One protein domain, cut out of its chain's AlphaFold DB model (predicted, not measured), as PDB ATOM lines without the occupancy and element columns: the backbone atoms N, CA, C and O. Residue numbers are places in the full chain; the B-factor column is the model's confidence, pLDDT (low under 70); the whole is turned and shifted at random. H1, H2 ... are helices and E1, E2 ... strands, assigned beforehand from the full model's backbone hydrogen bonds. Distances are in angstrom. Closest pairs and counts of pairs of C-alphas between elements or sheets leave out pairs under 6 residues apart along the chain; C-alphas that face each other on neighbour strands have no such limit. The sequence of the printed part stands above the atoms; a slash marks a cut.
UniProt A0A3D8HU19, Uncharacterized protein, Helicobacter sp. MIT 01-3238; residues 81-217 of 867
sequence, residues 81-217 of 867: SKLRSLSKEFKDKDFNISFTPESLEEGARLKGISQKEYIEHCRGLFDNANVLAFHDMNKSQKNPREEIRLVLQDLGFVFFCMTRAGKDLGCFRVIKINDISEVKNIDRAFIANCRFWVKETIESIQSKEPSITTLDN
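This is residues 81 to 217 of the 867 residues of an uncharacterized protein of Helicobacter sp. MIT 01-3238 (UniProt A0A3D8HU19). A strongly twisted, curled sheet of six strands makes the body, with two short helices packed on it: H1 over E4 and E5, and H2 beginning at a corner with H1 and packing chiefly on E6. Two loops stick out, residues 139 to 144 at the turn between E2 and E3, and residues 203 to 211 in the long tail. The printed part has 137 residues, and its elements run E1, H1, H2, E2, E3, E4, E5, E6; the mixed sheet has the order E2, E3, E4, E5, E1, E6. The class is mixed, helices and strands, with under half of the residues in named elements. The whole is compact, with a radius of gyration of the C-alphas of 14.8 A and spans of 41 by 36 by 31 A.

E1, residues 94 to 99, is an inner strand. H1, residues 101 to 111, touches H2, residues 115 to 127, about perpendicular at 78 degrees, with residues 115 to 119 of H2 alone; the closest C-alphas are those of Ala 108 and Gln 115, 5.2 A apart. E2, residues 131 to 138, E3, residues 145 to 152, E4, residues 157 to 164, and E5, residues 168 to 176, form a meander, each strand the antiparallel neighbour of the one before, in three hairpins. N 134 and O 149 are 3.1 A apart, N 150 and O 159 3.0 A, and N 160 and O 173 2.9 A, each within hydrogen-bond range. E2 bends by 57 degrees at residue 135 and E5 by 62 degrees at residue 172. H1 is on the sheet at a height over the sheet of 8.6 A, over E4 and E5, slantwise to the strands at 35 degrees to E5 on the local plane; its closest C-alphas with E5 are those of Ser 103 and Arg 173, 4.7 A apart. E5 and E1 are parallel, with N 169 and O 96 2.9 A apart. E6, residues 195 to 199, is an edge strand parallel to E1, with N 197 and O 95 2.8 A apart. H2 is on one face of the sheet, two layers of helix and sheet; the closest C-alphas of H2 and E6 are those of Arg 123 and Val 198, 5.4 A apart. In H1 and H2 every O i to N i+4 pair is within hydrogen-bond range.

E1 begins at C-alpha 94 (114.643, 88.285, 116.192). From first to last C-alpha H1 measures 15.7 A, H2 18.6 A, E2 20.6 A, E3 22.2 A, E4 21.2 A and E5 22.6 A. E6 ends at C-alpha 199 (102.148, 90.444, 116.782).

The C-alphas farthest apart, those of Lys 142 and Lys 208, are 43.9 A apart. The printed part has no cut. The link from E5 to E6, 18 residues, is long; its residues 190 to 191 pair antiparallel with residues 132 to 133 of E2. The mean pLDDT of the printed part is 70.1, and 52 residues are under 70, among them residues 138 to 145 and 199 to 215.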
ATOM      1  N   SER A  81     123.240  93.105 138.295       44.91
ATOM      2  CA  SER A  81     124.580  93.188 137.688       44.91
ATOM      3  C   SER A  81     125.232  91.813 137.485       44.91
ATOM      4  O   SER A  81     126.115  91.658 136.641       44.91
ATOM      5  N   LYS A  82     124.760  90.796 138.220       47.12
ATOM      6  CA  LYS A  82     125.247  89.411 138.155       47.12
ATOM      7  C   LYS A  82     124.451  88.526 137.193       47.12
ATOM      8  O   LYS A  82     124.771  87.345 137.034       47.12
ATOM      9  N   LEU A  83     123.422  89.064 136.530       52.62
ATOM     10  CA  LEU A  83     122.654  88.313 135.540       52.62
ATOM     11  C   LEU A  83     123.483  88.102 134.270       52.62
ATOM     12  O   LEU A  83     124.014  89.029 133.659       52.62
ATOM     13  N   ARG A  84     123.583  86.840 133.852       68.19
ATOM     14  CA  ARG A  84     124.332  86.450 132.654       68.19
ATOM     15  C   ARG A  84     123.606  86.975 131.417       68.19
ATOM     16  O   ARG A  84     122.399  86.813 131.298       68.19
ATOM     17  N   SER A  85     124.315  87.543 130.449       74.31
ATOM     18  CA  SER A  85     123.739  87.741 129.111       74.31
ATOM     19  C   SER A  85     123.472  86.398 128.426       74.31
ATOM     20  O   SER A  85     124.217  85.437 128.647       74.31
ATOM     21  N   LEU A  86     122.458  86.327 127.554       74.75
ATOM     22  CA  LEU A  86     122.359  85.237 126.573       74.75
ATOM     23  C   LEU A  86     123.679  85.110 125.788       74.75
ATOM     24  O   LEU A  86     124.406  86.091 125.596       74.75
ATOM     25  N   SER A  87     124.000  83.897 125.329       71.19
ATOM     26  CA  SER A  87     125.198  83.655 124.521       71.19
ATOM     27  C   SER A  87     125.205  84.537 123.268       71.19
ATOM     28  O   SER A  87     124.160  84.860 122.703       71.19
ATOM     29  N   LYS A  88     126.405  84.925 122.810       73.56
ATOM     30  CA  LYS A  88     126.586  85.872 121.691       73.56
ATOM     31  C   LYS A  88     125.864  85.446 120.398       73.56
ATOM     32  O   LYS A  88     125.520  86.309 119.603       73.56
ATOM     33  N   GLU A  89     125.575  84.155 120.225       75.88
ATOM     34  CA  GLU A  89     124.789  83.588 119.114       75.88
ATOM     35  C   GLU A  89     123.312  84.042 119.062       75.88
ATOM     36  O   GLU A  89     122.652  83.845 118.046       75.88
ATOM     37  N   PHE A  90     122.789  84.634 120.143       78.88
ATOM     38  CA  PHE A  90     121.446  85.223 120.198       78.88
ATOM     39  C   PHE A  90     121.436  86.741 119.992       78.88
ATOM     40  O   PHE A  90     120.356  87.305 119.868       78.88
ATOM     41  N   LYS A  91     122.599  87.410 119.951       74.88
ATOM     42  CA  LYS A  91     122.677  88.882 120.001       74.88
ATOM     43  C   LYS A  91     121.923  89.575 118.855       74.88
ATOM     44  O   LYS A  91     121.308  90.615 119.046       74.88
ATOM     45  N   ASP A  92     121.969  88.978 117.672       74.12
ATOM     46  CA  ASP A  92     121.387  89.550 116.456       74.12
ATOM     47  C   ASP A  92     120.128  88.776 116.009       74.12
ATOM     48  O   ASP A  92     119.757  88.826 114.839       74.12
ATOM     49  N   LYS A  93     119.487  88.033 116.933       80.31
ATOM     50  CA  LYS A  93     118.292  87.212 116.665       80.31
ATOM     51  C   LYS A  93     116.979  87.932 116.974       80.31
ATOM     52  O   LYS A  93     116.860  88.626 117.987       80.31
ATOM     53  N   ASP A  94     115.977  87.675 116.136       78.94
ATOM     54  CA  ASP A  94     114.643  88.285 116.192       78.94
ATOM     55  C   ASP A  94     113.559  87.235 116.486       78.94
ATOM     56  O   ASP A  94     113.233  86.410 115.632       78.94
ATOM     57  N   PHE A  95     112.953  87.275 117.678       84.12
ATOM     58  CA  PHE A  95     111.908  86.327 118.089       84.12
ATOM     59  C   PHE A  95     110.517  86.965 118.110       84.12
ATOM     60  O   PHE A  95     110.319  88.037 118.671       84.12
ATOM     61  N   ASN A  96     109.513  86.267 117.583       82.25
ATOM     62  CA  ASN A  96     108.117  86.691 117.696       82.25
ATOM     63  C   ASN A  96     107.523  86.378 119.075       82.25
ATOM     64  O   ASN A  96     107.628  85.246 119.555       82.25
ATOM     65  N   ILE A  97     106.768  87.329 119.627       85.50
ATOM     66  CA  ILE A  97     105.799  87.125 120.704       85.50
ATOM     67  C   ILE A  97     104.383  87.300 120.140       85.50
ATOM     68  O   ILE A  97     104.045  88.307 119.520       85.50
ATOM     69  N   SER A  98     103.533  86.311 120.394       80.81
ATOM     70  CA  SER A  98     102.090  86.350 120.137       80.81
ATOM     71  C   SER A  98     101.342  86.116 121.443       80.81
ATOM     72  O   SER A  98     101.837  85.410 122.318       80.81
ATOM     73  N   PHE A  99     100.152  86.681 121.593       80.56
ATOM     74  CA  PHE A  99      99.363  86.556 122.819       80.56
ATOM     75  C   PHE A  99      98.146  85.642 122.608       80.56
ATOM     76  O   PHE A  99      97.671  85.466 121.483       80.56
ATOM     77  N   THR A 100      97.644  85.030 123.681       78.81
ATOM     78  CA  THR A 100      96.326  84.381 123.674       78.81
ATOM     79  C   THR A 100      95.234  85.418 123.929       78.81
ATOM     80  O   THR A 100      95.524  86.460 124.521       78.81
ATOM     81  N   PRO A 101      93.975  85.155 123.533       74.69
ATOM     82  CA  PRO A 101      92.868  86.048 123.860       74.69
ATOM     83  C   PRO A 101      92.784  86.349 125.365       74.69
ATOM     84  O   PRO A 101      92.631  87.508 125.740       74.69
ATOM     85  N   GLU A 102      92.993  85.345 126.228       75.12
ATOM     86  CA  GLU A 102      92.938  85.550 127.682       75.12
ATOM     87  C   GLU A 102      94.104  86.410 128.203       75.12
ATOM     88  O   GLU A 102      93.923  87.201 129.126       75.12
ATOM     89  N   SER A 103      95.307  86.284 127.626       81.19
ATOM     90  CA  SER A 103      96.473  87.060 128.074       81.19
ATOM     91  C   SER A 103      96.465  88.503 127.566       81.19
ATOM     92  O   SER A 103      96.934  89.388 128.285       81.19
ATOM     93  N   LEU A 104      95.876  88.755 126.390       80.19
ATOM     94  CA  LEU A 104      95.545  90.104 125.922       80.19
ATOM     95  C   LEU A 104      94.518  90.770 126.831       80.19
ATOM     96  O   LEU A 104      94.711  91.917 127.222       80.19
ATOM     97  N   GLU A 105      93.442  90.063 127.181       76.12
ATOM     98  CA  GLU A 105      92.384  90.601 128.034       76.12
ATOM     99  C   GLU A 105      92.897  90.928 129.444       76.12
ATOM    100  O   GLU A 105      92.706  92.046 129.922       76.12
ATOM    101  N   GLU A 106      93.624  90.004 130.079       78.75
ATOM    102  CA  GLU A 106      94.241  90.216 131.394       78.75
ATOM    103  C   GLU A 106      95.242  91.386 131.372       78.75
ATOM    104  O   GLU A 106      95.203  92.264 132.237       78.75
ATOM    105  N   GLY A 107      96.116  91.443 130.362       78.44
ATOM    106  CA  GLY A 107      97.120  92.498 130.225       78.44
ATOM    107  C   GLY A 107      96.514  93.885 129.981       78.44
ATOM    108  O   GLY A 107      96.892  94.853 130.647       78.44
ATOM    109  N   ALA A 108      95.520  93.970 129.093       79.06
ATOM    110  CA  ALA A 108      94.769  95.190 128.817       79.06
ATOM    111  C   ALA A 108      94.007  95.676 130.063       79.06
ATOM    112  O   ALA A 108      94.090  96.852 130.430       79.06
ATOM    113  N   ARG A 109      93.365  94.754 130.796       79.44
ATOM    114  CA  ARG A 109      92.671  95.024 132.067       79.44
ATOM    115  C   ARG A 109      93.614  95.550 133.153       79.44
ATOM    116  O   ARG A 109      93.253  96.492 133.851       79.44
ATOM    117  N   LEU A 110      94.828  95.002 133.272       73.88
ATOM    118  CA  LEU A 110      95.863  95.480 134.207       73.88
ATOM    119  C   LEU A 110      96.364  96.906 133.899       73.88
ATOM    120  O   LEU A 110      96.993  97.530 134.757       73.88
ATOM    121  N   LYS A 111      96.111  97.416 132.689       72.12
ATOM    122  CA  LYS A 111      96.458  98.778 132.254       72.12
ATOM    123  C   LYS A 111      95.259  99.724 132.135       72.12
ATOM    124  O   LYS A 111      95.476 100.930 132.113       72.12
ATOM    125  N   GLY A 112      94.032  99.205 132.072       75.50
ATOM    126  CA  GLY A 112      92.819 100.003 131.866       75.50
ATOM    127  C   GLY A 112      92.661 100.548 130.441       75.50
ATOM    128  O   GLY A 112      92.063 101.604 130.270       75.50
ATOM    129  N   ILE A 113      93.207  99.853 129.437       79.81
ATOM    130  CA  ILE A 113      93.160 100.234 128.009       79.81
ATOM    131  C   ILE A 113      92.534  99.111 127.170       79.81
ATOM    132  O   ILE A 113      92.332  98.006 127.676       79.81
ATOM    133  N   SER A 114      92.205  99.359 125.900       77.69
ATOM    134  CA  SER A 114      91.683  98.306 125.015       77.69
ATOM    135  C   SER A 114      92.756  97.269 124.653       77.69
ATOM    136  O   SER A 114      93.954  97.544 124.702       77.69
ATOM    137  N   GLN A 115      92.341  96.069 124.227       74.19
ATOM    138  CA  GLN A 115      93.283  95.019 123.804       74.19
ATOM    139  C   GLN A 115      94.180  95.465 122.636       74.19
ATOM    140  O   GLN A 115      95.350  95.094 122.596       74.19
ATOM    141  N   LYS A 116      93.671  96.303 121.721       73.31
ATOM    142  CA  LYS A 116      94.459  96.832 120.599       73.31
ATOM    143  C   LYS A 116      95.522  97.829 121.069       73.31
ATOM    144  O   LYS A 116      96.688  97.699 120.710       73.31
ATOM    145  N   GLU A 117      95.144  98.773 121.929       73.12
ATOM    146  CA  GLU A 117      96.091  99.713 122.547       73.12
ATOM    147  C   GLU A 117      97.115  98.984 123.426       73.12
ATOM    148  O   GLU A 117      98.274  99.386 123.479       73.12
ATOM    149  N   TYR A 118      96.721  97.885 124.077       78.81
ATOM    150  CA  TYR A 118      97.634  97.047 124.848       78.81
ATOM    151  C   TYR A 118      98.690  96.360 123.974       78.81
ATOM    152  O   TYR A 118      99.836  96.246 124.399       78.81
ATOM    153  N   ILE A 119      98.354  95.966 122.742       73.75
ATOM    154  CA  ILE A 119      99.325  95.382 121.807       73.75
ATOM    155  C   ILE A 119     100.339  96.429 121.333       73.75
ATOM    156  O   ILE A 119     101.540  96.159 121.370       73.75
ATOM    157  N   GLU A 120      99.887  97.631 120.957       72.81
ATOM    158  CA  GLU A 120     100.796  98.738 120.609       72.81
ATOM    159  C   GLU A 120     101.672  99.141 121.799       72.81
ATOM    160  O   GLU A 120     102.879  99.348 121.661       72.81
ATOM    161  N   HIS A 121     101.089  99.168 123.003       74.75
ATOM    162  CA  HIS A 121     101.845  99.371 124.229       74.75
ATOM    163  C   HIS A 121     102.907  98.277 124.398       74.75
ATOM    164  O   HIS A 121     104.065  98.599 124.637       74.75
ATOM    165  N   CYS A 122     102.560  97.001 124.206       75.25
ATOM    166  CA  CYS A 122     103.508  95.890 124.270       75.25
ATOM    167  C   CYS A 122     104.641  95.980 123.237       75.25
ATOM    168  O   CYS A 122     105.764  95.644 123.602       75.25
ATOM    169  N   ARG A 123     104.410  96.469 122.011       77.62
ATOM    170  CA  ARG A 123     105.501  96.742 121.050       77.62
ATOM    171  C   ARG A 123     106.501  97.742 121.633       77.62
ATOM    172  O   ARG A 123     107.656  97.396 121.858       77.62
ATOM    173  N   GLY A 124     106.017  98.923 122.028       67.88
ATOM    174  CA  GLY A 124     106.856  99.953 122.649       67.88
ATOM    175  C   GLY A 124     107.520  99.519 123.966       67.88
ATOM    176  O   GLY A 124     108.609  99.997 124.280       67.88
ATOM    177  N   LEU A 125     106.902  98.599 124.721       71.75
ATOM    178  CA  LEU A 125     107.487  97.995 125.922       71.75
ATOM    179  C   LEU A 125     108.690  97.098 125.594       71.75
ATOM    180  O   LEU A 125     109.706  97.210 126.271       71.75
ATOM    181  N   PHE A 126     108.592  96.206 124.601       76.06
ATOM    182  CA  PHE A 126     109.687  95.285 124.263       76.06
ATOM    183  C   PHE A 126     110.837  95.967 123.505       76.06
ATOM    184  O   PHE A 126     111.983  95.567 123.695       76.06
ATOM    185  N   ASP A 127     110.566  97.024 122.733       66.94
ATOM    186  CA  ASP A 127     111.601  97.784 122.013       66.94
ATOM    187  C   ASP A 127     112.518  98.617 122.935       66.94
ATOM    188  O   ASP A 127     113.643  98.937 122.555       66.94
ATOM    189  N   ASN A 128     112.050  98.989 124.135       53.81
ATOM    190  CA  ASN A 128     112.721  99.963 125.015       53.81
ATOM    191  C   ASN A 128     113.090  99.428 126.412       53.81
ATOM    192  O   ASN A 128     113.518 100.210 127.260       53.81
ATOM    193  N   ALA A 129     112.903  98.135 126.693       59.22
ATOM    194  CA  ALA A 129     113.106  97.569 128.029       59.22
ATOM    195  C   ALA A 129     114.253  96.556 128.088       59.22
ATOM    196  O   ALA A 129     114.454  95.758 127.173       59.22
ATOM    197  N   ASN A 130     114.930  96.501 129.237       69.75
ATOM    198  CA  ASN A 130     115.827  95.396 129.553       69.75
ATOM    199  C   ASN A 130     114.995  94.128 129.810       69.75
ATOM    200  O   ASN A 130     114.375  93.966 130.868       69.75
ATOM    201  N   VAL A 131     114.939  93.240 128.813       81.12
ATOM    202  CA  VAL A 131     114.208  91.971 128.895       81.12
ATOM    203  C   VAL A 131     115.080  90.917 129.572       81.12
ATOM    204  O   VAL A 131     116.195  90.638 129.136       81.12
ATOM    205  N   LEU A 132     114.551  90.274 130.607       85.06
ATOM    206  CA  LEU A 132     115.165  89.125 131.264       85.06
ATOM    207  C   LEU A 132     114.415  87.843 130.880       85.06
ATOM    208  O   LEU A 132     113.191  87.796 130.987       85.06
ATOM    209  N   ALA A 133     115.124  86.792 130.462       85.44
ATOM    210  CA  ALA A 133     114.534  85.547 129.962       85.44
ATOM    211  C   ALA A 133     115.042  84.302 130.712       85.44
ATOM    212  O   ALA A 133     116.246  84.116 130.876       85.44
ATOM    213  N   PHE A 134     114.140  83.403 131.121       86.50
ATOM    214  CA  PHE A 134     114.510  82.079 131.646       86.50
ATOM    215  C   PHE A 134     113.453  81.003 131.400       86.50
ATOM    216  O   PHE A 134     112.281  81.288 131.165       86.50
ATOM    217  N   HIS A 135     113.887  79.745 131.474       85.62
ATOM    218  CA  HIS A 135     113.017  78.573 131.468       85.62
ATOM    219  C   HIS A 135     112.618  78.201 132.901       85.62
ATOM    220  O   HIS A 135     113.473  78.143 133.785       85.62
ATOM    221  N   ASP A 136     111.346  77.873 133.128       81.31
ATOM    222  CA  ASP A 136     110.859  77.316 134.391       81.31
ATOM    223  C   ASP A 136     109.862  76.166 134.148       81.31
ATOM    224  O   ASP A 136     109.368  75.939 133.042       81.31
ATOM    225  N   MET A 137     109.581  75.413 135.209       72.88
ATOM    226  CA  MET A 137     108.594  74.340 135.240       72.88
ATOM    227  C   MET A 137     107.480  74.714 136.206       72.88
ATOM    228  O   MET A 137     107.707  74.818 137.416       72.88
ATOM    229  N   ASN A 138     106.252  74.844 135.708       64.69
ATOM    230  CA  ASN A 138     105.116  75.104 136.580       64.69
ATOM    231  C   ASN A 138     104.759  73.839 137.383       64.69
ATOM    232  O   ASN A 138     104.061  72.947 136.901       64.69
ATOM    233  N   LYS A 139     105.264  73.763 138.623       54.38
ATOM    234  CA  LYS A 139     105.040  72.649 139.563       54.38
ATOM    235  C   LYS A 139     103.658  72.674 140.245       54.38
ATOM    236  O   LYS A 139     103.384  71.805 141.064       54.38
ATOM    237  N   SER A 140     102.806  73.665 139.963       47.28
ATOM    238  CA  SER A 140     101.576  73.933 140.730       47.28
ATOM    239  C   SER A 140     100.326  73.178 140.247       47.28
ATOM    240  O   SER A 140      99.252  73.369 140.819       47.28
ATOM    241  N   GLN A 141     100.409  72.365 139.189       48.59
ATOM    242  CA  GLN A 141      99.253  71.658 138.620       48.59
ATOM    243  C   GLN A 141      99.565  70.189 138.308       48.59
ATOM    244  O   GLN A 141     100.711  69.825 138.063       48.59
ATOM    245  N   LYS A 142      98.511  69.354 138.267       45.94
ATOM    246  CA  LYS A 142      98.569  67.891 138.038       45.94
ATOM    247  C   LYS A 142      99.309  67.450 136.763       45.94
ATOM    248  O   LYS A 142      99.685  66.288 136.685       45.94
ATOM    249  N   ASN A 143      99.519  68.346 135.798       48.97
ATOM    250  CA  ASN A 143     100.388  68.129 134.643       48.97
ATOM    251  C   ASN A 143     101.448  69.244 134.605       48.97
ATOM    252  O   ASN A 143     101.071  70.397 134.371       48.97
ATOM    253  N   PRO A 144     102.745  68.943 134.811       59.81
ATOM    254  CA  PRO A 144     103.798  69.949 134.753       59.81
ATOM    255  C   PRO A 144     103.947  70.484 133.323       59.81
ATOM    256  O   PRO A 144     103.996  69.715 132.363       59.81
ATOM    257  N   ARG A 145     104.029  71.811 133.178       65.25
ATOM    258  CA  ARG A 145     104.186  72.492 131.882       65.25
ATOM    259  C   ARG A 145     105.495  73.279 131.843       65.25
ATOM    260  O   ARG A 145     105.865  73.914 132.828       65.25
ATOM    261  N   GLU A 146     106.167  73.209 130.697       74.44
ATOM    262  CA  GLU A 146     107.363  73.994 130.371       74.44
ATOM    263  C   GLU A 146     106.958  75.407 129.957       74.44
ATOM    264  O   GLU A 146     106.182  75.571 129.012       74.44
ATOM    265  N   GLU A 147     107.516  76.414 130.624       83.94
ATOM    266  CA  GLU A 147     107.273  77.826 130.333       83.94
ATOM    267  C   GLU A 147     108.592  78.599 130.208       83.94
ATOM    268  O   GLU A 147     109.586  78.303 130.870       83.94
ATOM    269  N   ILE A 148     108.596  79.597 129.328       86.88
ATOM    270  CA  ILE A 148     109.631  80.625 129.231       86.88
ATOM    271  C   ILE A 148     109.033  81.880 129.851       86.88
ATOM    272  O   ILE A 148     107.964  82.319 129.424       86.88
ATOM    273  N   ARG A 149     109.694  82.459 130.849       88.25
ATOM    274  CA  ARG A 149     109.296  83.750 131.413       88.25
ATOM    275  C   ARG A 149     110.149  84.850 130.813       88.25
ATOM    276  O   ARG A 149     111.371  84.721 130.789       88.25
ATOM    277  N   LEU A 150     109.488  85.908 130.353       88.19
ATOM    278  CA  LEU A 150     110.107  87.166 129.950       88.19
ATOM    279  C   LEU A 150     109.704  88.234 130.968       88.19
ATOM    280  O   LEU A 150     108.519  88.377 131.267       88.19
ATOM    281  N   VAL A 151     110.674  88.954 131.524       85.00
ATOM    282  CA  VAL A 151     110.461  89.964 132.568       85.00
ATOM    283  C   VAL A 151     111.039  91.289 132.105       85.00
ATOM    284  O   VAL A 151     112.200  91.342 131.718       85.00
ATOM    285  N   LEU A 152     110.241  92.354 132.143       77.62
ATOM    286  CA  LEU A 152     110.693  93.700 131.789       77.62
ATOM    287  C   LEU A 152     111.212  94.394 133.048       77.62
ATOM    288  O   LEU A 152     110.413  94.792 133.903       77.62
ATOM    289  N   GLN A 153     112.538  94.497 133.165       65.38
ATOM    290  CA  GLN A 153     113.222  94.889 134.401       65.38
ATOM    291  C   GLN A 153     112.791  96.268 134.916       65.38
ATOM    292  O   GLN A 153     112.579  96.455 136.110       65.38
ATOM    293  N   ASP A 154     112.598  97.221 134.013       59.09
ATOM    294  CA  ASP A 154     112.354  98.616 134.385       59.09
ATOM    295  C   ASP A 154     110.863  98.913 134.656       59.09
ATOM    296  O   ASP A 154     110.501 100.009 135.076       59.09
ATOM    297  N   LEU A 155     109.973  97.944 134.385       60.22
ATOM    298  CA  LEU A 155     108.526  98.173 134.246       60.22
ATOM    299  C   LEU A 155     107.646  97.180 135.029       60.22
ATOM    300  O   LEU A 155     106.429  97.372 135.099       60.22
ATOM    301  N   GLY A 156     108.234  96.138 135.629       67.62
ATOM    302  CA  GLY A 156     107.538  95.224 136.546       67.62
ATOM    303  C   GLY A 156     106.498  94.314 135.882       67.62
ATOM    304  O   GLY A 156     105.530  93.919 136.530       67.62
ATOM    305  N   PHE A 157     106.662  93.987 134.595       76.50
ATOM    306  CA  PHE A 157     105.785  93.055 133.872       76.50
ATOM    307  C   PHE A 157     106.457  91.700 133.659       76.50
ATOM    308  O   PHE A 157     107.615  91.636 133.249       76.50
ATOM    309  N   VAL A 158     105.705  90.621 133.893       83.94
ATOM    310  CA  VAL A 158     106.143  89.233 133.686       83.94
ATOM    311  C   VAL A 158     105.192  88.540 132.716       83.94
ATOM    312  O   VAL A 158     104.004  88.376 133.001       83.94
ATOM    313  N   PHE A 159     105.736  88.098 131.586       85.75
ATOM    314  CA  PHE A 159     105.040  87.405 130.508       85.75
ATOM    315  C   PHE A 159     105.382  85.911 130.557       85.75
ATOM    316  O   PHE A 159     106.548  85.525 130.464       85.75
ATOM    317  N   PHE A 160     104.367  85.058 130.672       87.75
ATOM    318  CA  PHE A 160     104.517  83.602 130.678       87.75
ATOM    319  C   PHE A 160     104.257  83.071 129.270       87.75
ATOM    320  O   PHE A 160     103.147  83.196 128.749       87.75
ATOM    321  N   CYS A 161     105.280  82.493 128.651       88.00
ATOM    322  CA  CYS A 161     105.290  82.106 127.245       88.00
ATOM    323  C   CYS A 161     105.551  80.606 127.057       88.00
ATOM    324  O   CYS A 161     106.209  79.953 127.864       88.00
ATOM    325  N   MET A 162     105.068  80.054 125.947       84.62
ATOM    326  CA  MET A 162     105.386  78.700 125.474       84.62
ATOM    327  C   MET A 162     105.716  78.753 123.979       84.62
ATOM    328  O   MET A 162     105.150  79.581 123.269       84.62
ATOM    329  N   THR A 163     106.577  77.877 123.456       81.81
ATOM    330  CA  THR A 163     106.789  77.834 121.999       81.81
ATOM    331  C   THR A 163     105.565  77.240 121.297       81.81
ATOM    332  O   THR A 163     105.125  76.137 121.625       81.81
ATOM    333  N   ARG A 164     104.989  77.973 120.335       67.25
ATOM    334  CA  ARG A 164     103.824  77.558 119.533       67.25
ATOM    335  C   ARG A 164     104.218  77.380 118.070       67.25
ATOM    336  O   ARG A 164     105.066  78.107 117.557       67.25
ATOM    337  N   ALA A 165     103.661  76.343 117.433       58.72
ATOM    338  CA  ALA A 165     104.004  75.888 116.075       58.72
ATOM    339  C   ALA A 165     105.521  75.730 115.796       58.72
ATOM    340  O   ALA A 165     105.953  75.642 114.652       58.72
ATOM    341  N   GLY A 166     106.340  75.693 116.853       57.22
ATOM    342  CA  GLY A 166     107.790  75.626 116.775       57.22
ATOM    343  C   GLY A 166     108.483  76.818 116.107       57.22
ATOM    344  O   GLY A 166     109.556  76.600 115.548       57.22
ATOM    345  N   LYS A 167     107.895  78.025 116.149       63.94
ATOM    346  CA  LYS A 167     108.539  79.275 115.693       63.94
ATOM    347  C   LYS A 167     108.300  80.475 116.616       63.94
ATOM    348  O   LYS A 167     109.264  81.167 116.915       63.94
ATOM    349  N   ASP A 168     107.079  80.666 117.119       77.25
ATOM    350  CA  ASP A 168     106.702  81.844 117.919       77.25
ATOM    351  C   ASP A 168     106.670  81.552 119.434       77.25
ATOM    352  O   ASP A 168     106.399  80.422 119.862       77.25
ATOM    353  N   LEU A 169     106.867  82.583 120.262       84.81
ATOM    354  CA  LEU A 169     106.570  82.568 121.697       84.81
ATOM    355  C   LEU A 169     105.107  82.971 121.930       84.81
ATOM    356  O   LEU A 169     104.739  84.134 121.816       84.81
ATOM    357  N   GLY A 170     104.257  82.005 122.269       84.56
ATOM    358  CA  GLY A 170     102.872  82.247 122.671       84.56
ATOM    359  C   GLY A 170     102.773  82.614 124.149       84.56
ATOM    360  O   GLY A 170     102.829  81.720 124.998       84.56
ATOM    361  N   CYS A 171     102.604  83.898 124.458       86.38
ATOM    362  CA  CYS A 171     102.300  84.409 125.788       86.38
ATOM    363  C   CYS A 171     100.861  84.061 126.188       86.38
ATOM    364  O   CYS A 171      99.904  84.517 125.566       86.38
ATOM    365  N   PHE A 172     100.695  83.265 127.244       83.12
ATOM    366  CA  PHE A 172      99.395  82.777 127.726       83.12
ATOM    367  C   PHE A 172      98.977  83.368 129.078       83.12
ATOM    368  O   PHE A 172      97.894  83.066 129.571       83.12
ATOM    369  N   ARG A 173      99.827  84.197 129.695       81.62
ATOM    370  CA  ARG A 173      99.511  84.949 130.914       81.62
ATOM    371  C   ARG A 173     100.467  86.128 131.065       81.62
ATOM    372  O   ARG A 173     101.659  85.978 130.802       81.62
ATOM    373  N   VAL A 174      99.962  87.246 131.575       81.62
ATOM    374  CA  VAL A 174     100.769  88.388 132.025       81.62
ATOM    375  C   VAL A 174     100.413  88.698 133.477       81.62
ATOM    376  O   VAL A 174      99.256  88.561 133.869       81.62
ATOM    377  N   ILE A 175     101.395  89.096 134.285       78.56
ATOM    378  CA  ILE A 175     101.167  89.714 135.601       78.56
ATOM    379  C   ILE A 175     102.005  90.987 135.730       78.56
ATOM    380  O   ILE A 175     103.042  91.125 135.074       78.56
ATOM    381  N   LYS A 176     101.565  91.891 136.607       77.56
ATOM    382  CA  LYS A 176     102.346  93.041 137.069       77.56
ATOM    383  C   LYS A 176     102.747  92.825 138.529       77.56
ATOM    384  O   LYS A 176     101.934  92.331 139.308       77.56
ATOM    385  N   ILE A 177     103.968  93.206 138.879       69.88
ATOM    386  CA  ILE A 177     104.554  93.112 140.223       69.88
ATOM    387  C   ILE A 177     105.215  94.439 140.607       69.88
ATOM    388  O   ILE A 177     105.535  95.247 139.733       69.88
ATOM    389  N   ASN A 178     105.394  94.665 141.909       59.03
ATOM    390  CA  ASN A 178     105.998  95.894 142.435       59.03
ATOM    391  C   ASN A 178     107.512  95.754 142.659       59.03
ATOM    392  O   ASN A 178     108.239  96.721 142.461       59.03
ATOM    393  N   ASP A 179     107.982  94.558 143.024       64.56
ATOM    394  CA  ASP A 179     109.401  94.201 143.073       64.56
ATOM    395  C   ASP A 179     109.633  92.930 142.244       64.56
ATOM    396  O   ASP A 179     108.919  91.936 142.360       64.56
ATOM    397  N   ILE A 180     110.649  92.959 141.385       63.31
ATOM    398  CA  ILE A 180     111.028  91.838 140.521       63.31
ATOM    399  C   ILE A 180     111.739  90.730 141.310       63.31
ATOM    400  O   ILE A 180     111.745  89.583 140.863       63.31
ATOM    401  N   SER A 181     112.243  91.014 142.518       61.75
ATOM    402  CA  SER A 181     112.753  89.983 143.435       61.75
ATOM    403  C   SER A 181     111.681  88.957 143.849       61.75
ATOM    404  O   SER A 181     112.015  87.822 144.189       61.75
ATOM    405  N   GLU A 182     110.390  89.302 143.733       64.06
ATOM    406  CA  GLU A 182     109.258  88.392 143.960       64.06
ATOM    407  C   GLU A 182     109.096  87.339 142.844       64.06
ATOM    408  O   GLU A 182     108.404  86.328 143.021       64.06
ATOM    409  N   VAL A 183     109.732  87.525 141.678       63.44
ATOM    410  CA  VAL A 183     109.665  86.551 140.583       63.44
ATOM    411  C   VAL A 183     110.461  85.306 140.949       63.44
ATOM    412  O   VAL A 183     111.687  85.273 140.947       63.44
ATOM    413  N   LYS A 184     109.753  84.206 141.194       66.62
ATOM    414  CA  LYS A 184     110.386  82.923 141.502       66.62
ATOM    415  C   LYS A 184     111.386  82.497 140.414       66.62
ATOM    416  O   LYS A 184     111.018  82.407 139.243       66.62
ATOM    417  N   ASN A 185     112.598  82.130 140.835       66.69
ATOM    418  CA  ASN A 185     113.723  81.698 139.992       66.69
ATOM    419  C   ASN A 185     114.356  82.799 139.099       66.69
ATOM    420  O   ASN A 185     115.098  82.474 138.173       66.69
ATOM    421  N   ILE A 186     114.084  84.086 139.359       71.19
ATOM    422  CA  ILE A 186     114.654  85.231 138.616       71.19
ATOM    423  C   ILE A 186     116.179  85.371 138.773       71.19
ATOM    424  O   ILE A 186     116.835  85.915 137.892       71.19
ATOM    425  N   ASP A 187     116.765  84.769 139.815       62.62
ATOM    426  CA  ASP A 187     118.213  84.556 139.994       62.62
ATOM    427  C   ASP A 187     118.877  83.809 138.823       62.62
ATOM    428  O   ASP A 187     120.097  83.822 138.676       62.62
ATOM    429  N   ARG A 188     118.074  83.152 137.978       70.88
ATOM    430  CA  ARG A 188     118.517  82.373 136.812       70.88
ATOM    431  C   ARG A 188     118.208  83.061 135.490       70.88
ATOM    432  O   ARG A 188     118.380  82.444 134.439       70.88
ATOM    433  N   ALA A 189     117.710  84.292 135.537       72.56
ATOM    434  CA  ALA A 189     117.351  85.027 134.345       72.56
ATOM    435  C   ALA A 189     118.585  85.438 133.542       72.56
ATOM    436  O   ALA A 189     119.623  85.807 134.091       72.56
ATOM    437  N   PHE A 190     118.454  85.358 132.224       77.81
ATOM    438  CA  PHE A 190     119.441  85.888 131.304       77.81
ATOM    439  C   PHE A 190     119.021  87.272 130.836       77.81
ATOM    440  O   PHE A 190     117.863  87.448 130.465       77.81
ATOM    441  N   ILE A 191     119.958  88.218 130.769       80.00
ATOM    442  CA  ILE A 191     119.743  89.459 130.020       80.00
ATOM    443  C   ILE A 191     119.600  89.063 128.548       80.00
ATOM    444  O   ILE A 191     120.512  88.483 127.942       80.00
ATOM    445  N   ALA A 192     118.409  89.281 128.002       78.69
ATOM    446  CA  ALA A 192     118.050  88.842 126.672       78.69
ATOM    447  C   ALA A 192     118.504  89.889 125.656       78.69
ATOM    448  O   ALA A 192     117.758  90.781 125.273       78.69
ATOM    449  N   ASN A 193     119.745  89.744 125.197       75.25
ATOM    450  CA  ASN A 193     120.346  90.605 124.176       75.25
ATOM    451  C   ASN A 193     119.791  90.333 122.760       75.25
ATOM    452  O   ASN A 193     120.508  90.544 121.794       75.25
ATOM    453  N   CYS A 194     118.566  89.819 122.637       75.06
ATOM    454  CA  CYS A 194     117.847  89.542 121.392       75.06
ATOM    455  C   CYS A 194     116.566  90.389 121.344       75.06
ATOM    456  O   CYS A 194     116.084  90.839 122.384       75.06
ATOM    457  N   ARG A 195     115.990  90.606 120.157       80.12
ATOM    458  CA  ARG A 195     114.777  91.434 120.023       80.12
ATOM    459  C   ARG A 195     113.510  90.584 120.026       80.12
ATOM    460  O   ARG A 195     113.500  89.455 119.526       80.12
ATOM    461  N   PHE A 196     112.435  91.150 120.568       83.06
ATOM    462  CA  PHE A 196     111.138  90.493 120.707       83.06
ATOM    463  C   PHE A 196     110.031  91.283 120.005       83.06
ATOM    464  O   PHE A 196     109.568  92.305 120.503       83.06
ATOM    465  N   TRP A 197     109.571  90.779 118.864       76.81
ATOM    466  CA  TRP A 197     108.575  91.435 118.018       76.81
ATOM    467  C   TRP A 197     107.154  91.006 118.396       76.81
ATOM    468  O   TRP A 197     106.826  89.821 118.367       76.81
ATOM    469  N   VAL A 198     106.288  91.961 118.745       77.44
ATOM    470  CA  VAL A 198     104.909  91.686 119.185       77.44
ATOM    471  C   VAL A 198     103.916  91.711 118.012       77.44
ATOM    472  O   VAL A 198     103.755  92.728 117.329       77.44
ATOM    473  N   LYS A 199     103.189  90.600 117.816       69.19
ATOM    474  CA  LYS A 199     102.148  90.444 116.782       69.19
ATOM    475  C   LYS A 199     100.728  90.517 117.367       69.19
ATOM    476  O   LYS A 199     100.446  89.862 118.368       69.19
ATOM    477  N   GLU A 200      99.820  91.234 116.690       54.38
ATOM    478  CA  GLU A 200      98.421  91.426 117.127       54.38
ATOM    479  C   GLU A 200      97.611  90.130 117.247       54.38
ATOM    480  O   GLU A 200      96.892  89.945 118.224       54.38
ATOM    481  N   THR A 201      97.668  89.236 116.255       48.78
ATOM    482  CA  THR A 201      96.980  87.932 116.301       48.78
ATOM    483  C   THR A 201      97.495  86.993 115.205       48.78
ATOM    484  O   THR A 201      98.286  87.373 114.339       48.78
ATOM    485  N   ILE A 202      97.078  85.724 115.245       41.84
ATOM    486  CA  ILE A 202      97.554  84.696 114.306       41.84
ATOM    487  C   ILE A 202      97.058  84.948 112.867       41.84
ATOM    488  O   ILE A 202      97.832  84.735 111.934       41.84
ATOM    489  N   GLU A 203      95.841  85.474 112.684       40.62
ATOM    490  CA  GLU A 203      95.148  85.500 111.381       40.62
ATOM    491  C   GLU A 203      95.315  86.788 110.550       40.62
ATOM    492  O   GLU A 203      95.021  86.775 109.356       40.62
ATOM    493  N   SER A 204      95.862  87.880 111.099       37.09
ATOM    494  CA  SER A 204      96.108  89.124 110.346       37.09
ATOM    495  C   SER A 204      97.387  89.076 109.491       37.09
ATOM    496  O   SER A 204      98.326  89.852 109.663       37.09
ATOM    497  N   ILE A 205      97.436  88.163 108.514       41.56
ATOM    498  CA  ILE A 205      98.365  88.282 107.378       41.56
ATOM    499  C   ILE A 205      97.689  89.143 106.306       41.56
ATOM    500  O   ILE A 205      96.956  88.597 105.491       41.56
ATOM    501  N   GLN A 206      97.949  90.460 106.320       40.56
ATOM    502  CA  GLN A 206      98.020  91.381 105.161       40.56
ATOM    503  C   GLN A 206      97.807  92.851 105.581       40.56
ATOM    504  O   GLN A 206      96.712  93.380 105.434       40.56
ATOM    505  N   SER A 207      98.877  93.547 105.985       33.44
ATOM    506  CA  SER A 207      99.143  94.926 105.517       33.44
ATOM    507  C   SER A 207     100.473  95.482 106.041       33.44
ATOM    508  O   SER A 207     100.587  95.810 107.213       33.44
ATOM    509  N   LYS A 208     101.435  95.649 105.122       41.34
ATOM    510  CA  LYS A 208     102.508  96.667 105.114       41.34
ATOM    511  C   LYS A 208     103.126  97.093 106.463       41.34
ATOM    512  O   LYS A 208     103.016  98.256 106.829       41.34
ATOM    513  N   GLU A 209     103.925  96.224 107.070       38.28
ATOM    514  CA  GLU A 209     105.046  96.641 107.929       38.28
ATOM    515  C   GLU A 209     106.303  95.812 107.585       38.28
ATOM    516  O   GLU A 209     106.178  94.831 106.839       38.28
ATOM    517  N   PRO A 210     107.521  96.282 107.929       36.88
ATOM    518  CA  PRO A 210     108.708  96.041 107.110       36.88
ATOM    519  C   PRO A 210     109.173  94.584 107.055       36.88
ATOM    520  O   PRO A 210     108.974  93.780 107.960       36.88
ATOM    521  N   SER A 211     109.841  94.260 105.948       43.59
ATOM    522  CA  SER A 211     110.285  92.918 105.578       43.59
ATOM    523  C   SER A 211     111.434  92.393 106.451       43.59
ATOM    524  O   SER A 211     112.582  92.342 106.009       43.59
ATOM    525  N   ILE A 212     111.124  91.948 107.670       46.69
ATOM    526  CA  ILE A 212     112.005  91.089 108.477       46.69
ATOM    527  C   ILE A 212     111.943  89.680 107.868       46.69
ATOM    528  O   ILE A 212     111.122  88.843 108.240       46.69
ATOM    529  N   THR A 213     112.763  89.433 106.844       44.94
ATOM    530  CA  THR A 213     112.666  88.230 105.992       44.94
ATOM    531  C   THR A 213     113.118  86.919 106.642       44.94
ATOM    532  O   THR A 213     112.906  85.861 106.052       44.94
ATOM    533  N   THR A 214     113.679  86.952 107.852       55.94
ATOM    534  CA  THR A 214     114.025  85.760 108.645       55.94
ATOM    535  C   THR A 214     113.855  86.042 110.136       55.94
ATOM    536  O   THR A 214     114.737  86.624 110.752       55.94
ATOM    537  N   LEU A 215     112.728  85.614 110.710       65.31
ATOM    538  CA  LEU A 215     112.539  85.530 112.163       65.31
ATOM    539  C   LEU A 215     113.131  84.219 112.693       65.31
ATOM    540  O   LEU A 215     112.950  83.156 112.084       65.31
ATOM    541  N   ASP A 216     113.805  84.290 113.836       79.81
ATOM    542  CA  ASP A 216     114.503  83.170 114.454       79.81
ATOM    543  C   ASP A 216     113.561  82.186 115.147       79.81
ATOM    544  O   ASP A 216     112.489  82.514 115.661       79.81
ATOM    545  N   ASN A 217     113.983  80.924 115.190       80.88
ATOM    546  CA  ASN A 217     113.160  79.864 115.745       80.88
ATOM    547  C   ASN A 217     113.167  79.903 117.283       80.88
ATOM    548  O   ASN A 217     114.150  79.510 117.914       80.88
TER     549      ASN A 217